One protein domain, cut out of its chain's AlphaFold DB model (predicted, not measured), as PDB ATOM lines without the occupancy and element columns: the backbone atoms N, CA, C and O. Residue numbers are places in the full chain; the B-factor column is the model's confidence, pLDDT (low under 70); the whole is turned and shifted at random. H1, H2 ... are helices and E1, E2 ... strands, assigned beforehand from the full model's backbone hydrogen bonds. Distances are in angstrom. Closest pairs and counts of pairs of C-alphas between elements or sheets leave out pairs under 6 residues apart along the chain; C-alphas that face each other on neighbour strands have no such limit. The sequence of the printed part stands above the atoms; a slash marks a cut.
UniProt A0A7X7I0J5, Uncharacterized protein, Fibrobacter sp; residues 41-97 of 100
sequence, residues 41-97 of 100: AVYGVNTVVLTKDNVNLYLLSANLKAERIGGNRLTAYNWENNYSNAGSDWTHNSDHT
ATOM      1  N   ALA A  41      20.438 -37.659 -27.048       95.56
ATOM      2  CA  ALA A  41      20.719 -36.353 -26.452       95.56
ATOM      3  C   ALA A  41      22.011 -35.683 -26.964       95.56
ATOM      4  O   ALA A  41      22.184 -34.485 -26.756       95.56
ATOM      5  N   VAL A  42      22.894 -36.409 -27.669       95.75
ATOM      6  CA  VAL A  42      24.031 -35.795 -28.383       95.75
ATOM      7  C   VAL A  42      23.578 -34.857 -29.512       95.75
ATOM      8  O   VAL A  42      24.329 -33.973 -29.906       95.75
ATOM      9  N   TYR A  43      22.340 -35.004 -29.994       93.12
ATOM     10  CA  TYR A  43      21.689 -34.122 -30.968       93.12
ATOM     11  C   TYR A  43      20.845 -33.046 -30.263       93.12
ATOM     12  O   TYR A  43      19.656 -32.866 -30.552       93.12
ATOM     13  N   GLY A  44      21.443 -32.388 -29.269       90.12
ATOM     14  CA  GLY A  44      20.811 -31.342 -28.470       90.12
ATOM     15  C   GLY A  44      21.279 -29.930 -28.818       90.12
ATOM     16  O   GLY A  44      22.310 -29.742 -29.459       90.12
ATOM     17  N   VAL A  45      20.527 -28.932 -28.352       86.56
ATOM     18  CA  VAL A  45      20.864 -27.502 -28.482       86.56
ATOM     19  C   VAL A  45      20.742 -26.788 -27.137       86.56
ATOM     20  O   VAL A  45      20.029 -27.240 -26.243       86.56
ATOM     21  N   ASN A  46      21.400 -25.638 -26.989       85.00
ATOM     22  CA  ASN A  46      20.986 -24.686 -25.958       85.00
ATOM     23  C   ASN A  46      19.716 -23.972 -26.432       85.00
ATOM     24  O   ASN A  46      19.592 -23.713 -27.630       85.00
ATOM     25  N   THR A  47      18.811 -23.642 -25.506       72.69
ATOM     26  CA  THR A  47      17.578 -22.905 -25.804       72.69
ATOM     27  C   THR A  47      17.883 -21.702 -26.679       72.69
ATOM     28  O   THR A  47      18.655 -20.813 -26.310       72.69
ATOM     29  N   VAL A  48      17.269 -21.693 -27.857       61.06
ATOM     30  CA  VAL A  48      17.260 -20.540 -28.742       61.06
ATOM     31  C   VAL A  48      16.190 -19.618 -28.194       61.06
ATOM     32  O   VAL A  48      15.010 -19.963 -28.197       61.06
ATOM     33  N   VAL A  49      16.611 -18.465 -27.675       58.50
ATOM     34  CA  VAL A  49      15.695 -17.419 -27.218       58.50
ATOM     35  C   VAL A  49      14.651 -17.180 -28.305       58.50
ATOM     36  O   VAL A  49      14.990 -16.917 -29.460       58.50
ATOM     37  N   LEU A  50      13.384 -17.280 -27.904       52.19
ATOM     38  CA  LEU A  50      12.207 -16.920 -28.680       52.19
ATOM     39  C   LEU A  50      12.210 -15.404 -28.894       52.19
ATOM     40  O   LEU A  50      11.452 -14.667 -28.272       52.19
ATOM     41  N   THR A  51      13.086 -14.893 -29.755       46.91
ATOM     42  CA  THR A  51      12.859 -13.559 -30.293       46.91
ATOM     43  C   THR A  51      11.650 -13.628 -31.218       46.91
ATOM     44  O   THR A  51      11.395 -14.630 -31.889       46.91
ATOM     45  N   LYS A  52      10.890 -12.533 -31.219       48.72
ATOM     46  CA  LYS A  52       9.653 -12.257 -31.970       48.72
ATOM     47  C   LYS A  52       9.687 -12.644 -33.464       48.72
ATOM     48  O   LYS A  52       8.636 -12.741 -34.092       48.72
ATOM     49  N   ASP A  53      10.872 -12.934 -33.993       51.25
ATOM     50  CA  ASP A  53      11.165 -13.271 -35.379       51.25
ATOM     51  C   ASP A  53      11.462 -14.776 -35.555       51.25
ATOM     52  O   ASP A  53      12.526 -15.166 -36.017       51.25
ATOM     53  N   ASN A  54      10.519 -15.644 -35.173       52.00
ATOM     54  CA  ASN A  54      10.311 -16.994 -35.733       52.00
ATOM     55  C   ASN A  54      11.551 -17.871 -36.059       52.00
ATOM     56  O   ASN A  54      11.522 -18.639 -37.024       52.00
ATOM     57  N   VAL A  55      12.601 -17.880 -35.228       55.62
ATOM     58  CA  VAL A  55      13.731 -18.836 -35.362       55.62
ATOM     59  C   VAL A  55      13.264 -20.303 -35.197       55.62
ATOM     60  O   VAL A  55      13.955 -21.251 -35.565       55.62
ATOM     61  N   ASN A  56      12.028 -20.495 -34.729       54.88
ATOM     62  CA  ASN A  56      11.373 -21.783 -34.507       54.88
ATOM     63  C   ASN A  56      11.173 -22.646 -35.771       54.88
ATOM     64  O   ASN A  56      11.133 -23.871 -35.670       54.88
ATOM     65  N   LEU A  57      11.082 -22.054 -36.971       57.59
ATOM     66  CA  LEU A  57      10.780 -22.827 -38.189       57.59
ATOM     67  C   LEU A  57      11.899 -23.807 -38.583       57.59
ATOM     68  O   LEU A  57      11.611 -24.888 -39.096       57.59
ATOM     69  N   TYR A  58      13.163 -23.467 -38.314       60.38
ATOM     70  CA  TYR A  58      14.302 -24.343 -38.615       60.38
ATOM     71  C   TYR A  58      14.576 -25.378 -37.516       60.38
ATOM     72  O   TYR A  58      15.166 -26.421 -37.785       60.38
ATOM     73  N   LEU A  59      14.140 -25.123 -36.279       68.88
ATOM     74  CA  LEU A  59      14.360 -26.047 -35.160       68.88
ATOM     75  C   LEU A  59      13.392 -27.234 -35.205       68.88
ATOM     76  O   LEU A  59      13.791 -28.363 -34.922       68.88
ATOM     77  N   LEU A  60      12.148 -27.004 -35.642       68.31
ATOM     78  CA  LEU A  60      11.150 -28.061 -35.840       68.31
ATOM     79  C   LEU A  60      11.592 -29.093 -36.891       68.31
ATOM     80  O   LEU A  60      11.351 -30.288 -36.722       68.31
ATOM     81  N   SER A  61      12.270 -28.656 -37.955       75.44
ATOM     82  CA  SER A  61      12.780 -29.552 -39.001       75.44
ATOM     83  C   SER A  61      14.085 -30.261 -38.623       75.44
ATOM     84  O   SER A  61      14.413 -31.282 -39.224       75.44
ATOM     85  N   ALA A  62      14.806 -29.782 -37.602       82.38
ATOM     86  CA  ALA A  62      16.093 -30.335 -37.179       82.38
ATOM     87  C   ALA A  62      15.991 -31.613 -36.321       82.38
ATOM     88  O   ALA A  62      17.015 -32.228 -36.026       82.38
ATOM     89  N   ASN A  63      14.781 -32.047 -35.936       86.62
ATOM     90  CA  ASN A  63      14.536 -33.285 -35.176       86.62
ATOM     91  C   ASN A  63      15.396 -33.414 -33.899       86.62
ATOM     92  O   ASN A  63      15.928 -34.486 -33.590       86.62
ATOM     93  N   LEU A  64      15.537 -32.303 -33.175       88.75
ATOM     94  CA  LEU A  64      16.352 -32.196 -31.967       88.75
ATOM     95  C   LEU A  64      15.870 -33.148 -30.871       88.75
ATOM     96  O   LEU A  64      14.690 -33.491 -30.783       88.75
ATOM     97  N   LYS A  65      16.811 -33.597 -30.039       92.06
ATOM     98  CA  LYS A  65      16.576 -34.653 -29.040       92.06
ATOM     99  C   LYS A  65      16.815 -34.216 -27.602       92.06
ATOM    100  O   LYS A  65      16.460 -34.954 -26.688       92.06
ATOM    101  N   ALA A  66      17.406 -33.043 -27.408       90.69
ATOM    102  CA  ALA A  66      17.593 -32.430 -26.105       90.69
ATOM    103  C   ALA A  66      17.657 -30.903 -26.234       90.69
ATOM    104  O   ALA A  66      18.102 -30.369 -27.252       90.69
ATOM    105  N   GLU A  67      17.253 -30.215 -25.174       86.81
ATOM    106  CA  GLU A  67      17.351 -28.767 -25.044       86.81
ATOM    107  C   GLU A  67      17.950 -28.419 -23.678       86.81
ATOM    108  O   GLU A  67      17.653 -29.070 -22.674       86.81
ATOM    109  N   ARG A  68      18.812 -27.400 -23.638       89.19
ATOM    110  CA  ARG A  68      19.429 -26.894 -22.411       89.19
ATOM    111  C   ARG A  68      19.152 -25.404 -22.225       89.19
ATOM    112  O   ARG A  68      19.694 -24.581 -22.962       89.19
ATOM    113  N   ILE A  69      18.457 -25.058 -21.144       86.38
ATOM    114  CA  ILE A  69      18.444 -23.694 -20.601       86.38
ATOM    115  C   ILE A  69      19.705 -23.524 -19.741       86.38
ATOM    116  O   ILE A  69      19.972 -24.329 -18.849       86.38
ATOM    117  N   GLY A  70      20.531 -22.514 -20.023       87.38
ATOM    118  CA  GLY A  70      21.790 -22.306 -19.303       87.38
ATOM    119  C   GLY A  70      22.652 -21.179 -19.863       87.38
ATOM    120  O   GLY A  70      22.213 -20.403 -20.702       87.38
ATOM    121  N   GLY A  71      23.911 -21.123 -19.423       89.81
ATOM    122  CA  GLY A  71      24.865 -20.074 -19.811       89.81
ATOM    123  C   GLY A  71      24.923 -18.929 -18.796       89.81
ATOM    124  O   GLY A  71      24.284 -19.004 -17.750       89.81
ATOM    125  N   ASN A  72      25.694 -17.883 -19.108       91.69
ATOM    126  CA  ASN A  72      26.021 -16.791 -18.179       91.69
ATOM    127  C   ASN A  72      24.778 -16.139 -17.560       91.69
ATOM    128  O   ASN A  72      24.734 -15.921 -16.351       91.69
ATOM    129  N   ARG A  73      23.739 -15.915 -18.374       90.38
ATOM    130  CA  ARG A  73      22.463 -15.339 -17.930       90.38
ATOM    131  C   ARG A  73      21.743 -16.179 -16.874       90.38
ATOM    132  O   ARG A  73      21.074 -15.606 -16.019       90.38
ATOM    133  N   LEU A  74      21.888 -17.507 -16.891       90.31
ATOM    134  CA  LEU A  74      21.215 -18.371 -15.916       90.31
ATOM    135  C   LEU A  74      21.909 -18.362 -14.542       90.31
ATOM    136  O   LEU A  74      21.260 -18.647 -13.542       90.31
ATOM    137  N   THR A  75      23.190 -17.983 -14.457       94.31
ATOM    138  CA  THR A  75      23.949 -17.951 -13.188       94.31
ATOM    139  C   THR A  75      23.283 -17.082 -12.117       94.31
ATOM    140  O   THR A  75      23.315 -17.428 -10.942       94.31
ATOM    141  N   ALA A  76      22.683 -15.958 -12.521       93.31
ATOM    142  CA  ALA A  76      22.019 -15.004 -11.630       93.31
ATOM    143  C   ALA A  76      20.520 -14.862 -11.942       93.31
ATOM    144  O   ALA A  76      19.938 -13.801 -11.725       93.31
ATOM    145  N   TYR A  77      19.908 -15.902 -12.511       91.88
ATOM    146  CA  TYR A  77      18.482 -15.903 -12.813       91.88
ATOM    147  C   TYR A  77      17.648 -16.073 -11.538       91.88
ATOM    148  O   TYR A  77      17.882 -16.982 -10.740       91.88
ATOM    149  N   ASN A  78      16.656 -15.203 -11.367       93.38
ATOM    150  CA  ASN A  78      15.670 -15.274 -10.303       93.38
ATOM    151  C   ASN A  78      14.358 -15.859 -10.845       93.38
ATOM    152  O   ASN A  78      13.681 -15.248 -11.669       93.38
ATOM    153  N   TRP A  79      13.986 -17.033 -10.339       91.69
ATOM    154  CA  TRP A  79      12.784 -17.762 -10.744       91.69
ATOM    155  C   TRP A  79      11.471 -17.127 -10.258       91.69
ATOM    156  O   TRP A  79      10.419 -17.404 -10.823       91.69
ATOM    157  N   GLU A  80      11.509 -16.273  -9.231       95.50
ATOM    158  CA  GLU A  80      10.310 -15.645  -8.662       95.50
ATOM    159  C   GLU A  80       9.798 -14.490  -9.528       95.50
ATOM    160  O   GLU A  80       8.603 -14.198  -9.543       95.50
ATOM    161  N   ASN A  81      10.702 -13.804 -10.237       91.75
ATOM    162  CA  ASN A  81      10.382 -12.581 -10.980       91.75
ATOM    163  C   ASN A  81      11.002 -12.501 -12.383       91.75
ATOM    164  O   ASN A  81      10.854 -11.483 -13.054       91.75
ATOM    165  N   ASN A  82      11.683 -13.557 -12.825       89.62
ATOM    166  CA  ASN A  82      12.318 -13.694 -14.136       89.62
ATOM    167  C   ASN A  82      13.440 -12.695 -14.462       89.62
ATOM    168  O   ASN A  82      13.911 -12.646 -15.602       89.62
ATOM    169  N   TYR A  83      13.941 -11.927 -13.494       92.81
ATOM    170  CA  TYR A  83      15.116 -11.085 -13.719       92.81
ATOM    171  C   TYR A  83      16.403 -11.914 -13.725       92.81
ATOM    172  O   TYR A  83      16.536 -12.901 -13.006       92.81
ATOM    173  N   SER A  84      17.371 -11.495 -14.536       92.75
ATOM    174  CA  SER A  84      18.739 -12.021 -14.504       92.75
ATOM    175  C   SER A  84      19.747 -10.897 -14.667       92.75
ATOM    176  O   SER A  84      19.384  -9.761 -14.972       92.75
ATOM    177  N   ASN A  85      21.026 -11.219 -14.483       94.12
ATOM    178  CA  ASN A  85      22.123 -10.293 -14.719       94.12
ATOM    179  C   ASN A  85      22.961 -10.743 -15.923       94.12
ATOM    180  O   ASN A  85      23.330 -11.912 -16.026       94.12
ATOM    181  N   ALA A  86      23.279  -9.811 -16.821       92.88
ATOM    182  CA  ALA A  86      24.144 -10.067 -17.973       92.88
ATOM    183  C   ALA A  86      25.623 -10.267 -17.598       92.88
ATOM    184  O   ALA A  86      26.419 -10.702 -18.424       92.88
ATOM    185  N   GLY A  87      26.020  -9.915 -16.375       94.06
ATOM    186  CA  GLY A  87      27.415  -9.915 -15.964       94.06
ATOM    187  C   GLY A  87      28.267  -9.035 -16.878       94.06
ATOM    188  O   GLY A  87      27.845  -7.967 -17.323       94.06
ATOM    189  N   SER A  88      29.476  -9.497 -17.183       97.00
ATOM    190  CA  SER A  88      30.383  -8.811 -18.107       97.00
ATOM    191  C   SER A  88      29.923  -8.834 -19.567       97.00
ATOM    192  O   SER A  88      30.481  -8.084 -20.362       97.00
ATOM    193  N   ASP A  89      28.924  -9.651 -19.931       93.25
ATOM    194  CA  ASP A  89      28.430  -9.715 -21.313       93.25
ATOM    195  C   ASP A  89      27.719  -8.411 -21.704       93.25
ATOM    196  O   ASP A  89      27.743  -8.012 -22.868       93.25
ATOM    197  N   TRP A  90      27.110  -7.719 -20.728       91.19
ATOM    198  CA  TRP A  90      26.503  -6.403 -20.933       91.19
ATOM    199  C   TRP A  90      26.403  -5.589 -19.635       91.19
ATOM    200  O   TRP A  90      25.426  -5.692 -18.895       91.19
ATOM    201  N   THR A  91      27.430  -4.776 -19.359       96.06
ATOM    202  CA  THR A  91      27.466  -3.722 -18.316       96.06
ATOM    203  C   THR A  91      26.933  -4.114 -16.930       96.06
ATOM    204  O   THR A  91      26.388  -3.264 -16.228       96.06
ATOM    205  N   HIS A  92      27.041  -5.382 -16.526       94.69
ATOM    206  CA  HIS A  92      26.428  -5.911 -15.300       94.69
ATOM    207  C   HIS A  92      24.933  -5.571 -15.178       94.69
ATOM    208  O   HIS A  92      24.421  -5.369 -14.076       94.69
ATOM    209  N   ASN A  93      24.236  -5.477 -16.311       94.06
ATOM    210  CA  ASN A  93      22.851  -5.044 -16.365       94.06
ATOM    211  C   ASN A  93      21.924  -6.124 -15.808       94.06
ATOM    212  O   ASN A  93      21.976  -7.274 -16.252       94.06
ATOM    213  N   SER A  94      21.062  -5.735 -14.871       94.75
ATOM    214  CA  SER A  94      19.939  -6.557 -14.425       94.75
ATOM    215  C   SER A  94      18.693  -6.156 -15.202       94.75
ATOM    216  O   SER A  94      18.230  -5.023 -15.095       94.75
ATOM    217  N   ASP A  95      18.140  -7.082 -15.971       91.50
ATOM    218  CA  ASP A  95      16.939  -6.863 -16.773       91.50
ATOM    219  C   ASP A  95      16.044  -8.108 -16.768       91.50
ATOM    220  O   ASP A  95      16.407  -9.168 -16.245       91.50
ATOM    221  N   HIS A  96      14.822  -7.941 -17.277       88.00
ATOM    222  CA  HIS A  96      13.879  -9.041 -17.385       88.00
ATOM    223  C   HIS A  96      14.368 -10.021 -18.450       88.00
ATOM    224  O   HIS A  96      14.565  -9.667 -19.615       88.00
ATOM    225  N   THR A  97      14.534 -11.273 -18.049       76.94
ATOM    226  CA  THR A  97      15.069 -12.312 -18.918       76.94
ATOM    227  C   THR A  97      13.986 -12.788 -19.870       76.94
ATOM    228  O   THR A  97      12.937 -13.243 -19.432       76.94
TER     229      THR A  97
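What this domain is: This is residues 41 to 97 of the 100 residues of an uncharacterized protein of Fibrobacter sp (UniProt A0A7X7I0J5). With little regular structure, the model makes two small lobes: a wide loop through H1 closed by the parallel strands E1 and E2, and the antiparallel hairpin of E3 and E4, with H2 on the link between the lobes. The printed part has 57 residues, 22 of them in named elements, in the order E1, H1, E2, H2, E3, E4; the class is mixed. It is loose, with a radius of gyration of the C-alphas of 13.6 A, and spans 36 by 25 by 23 A.

How they stand to each other: E1, residues 44 to 46, and E2, residues 66 to 68, are parallel at 19 degrees; N 45 and O 66, 3.0 A apart, are within hydrogen-bond range. With H1, residues 56 to 61, between them they form a strand-helix-strand unit, its crossover right-handed. E3, residues 83 to 85, and E4, residues 94 to 96, form an antiparallel hairpin; N 84 and O 95 are within range at 3.0 A. H2, residues 72 to 75, has its closest C-alphas to E3 at Arg 73 and Asn 85, 6.0 A. H1 has 1 of 2 O i to N i+4 pairs within range; H2 is too short for one.

Where its parts are: E1 begins at C-alpha 44 (20.811, -31.342, -28.470); E4 ends at C-alpha 96 (13.879, -9.041, -17.385). H1 is 9.1 A long.

The domain as a whole: The printed part has no cut and no long link. Residues 50 to 55 stand free; residues 48 to 60 have pLDDT under 70.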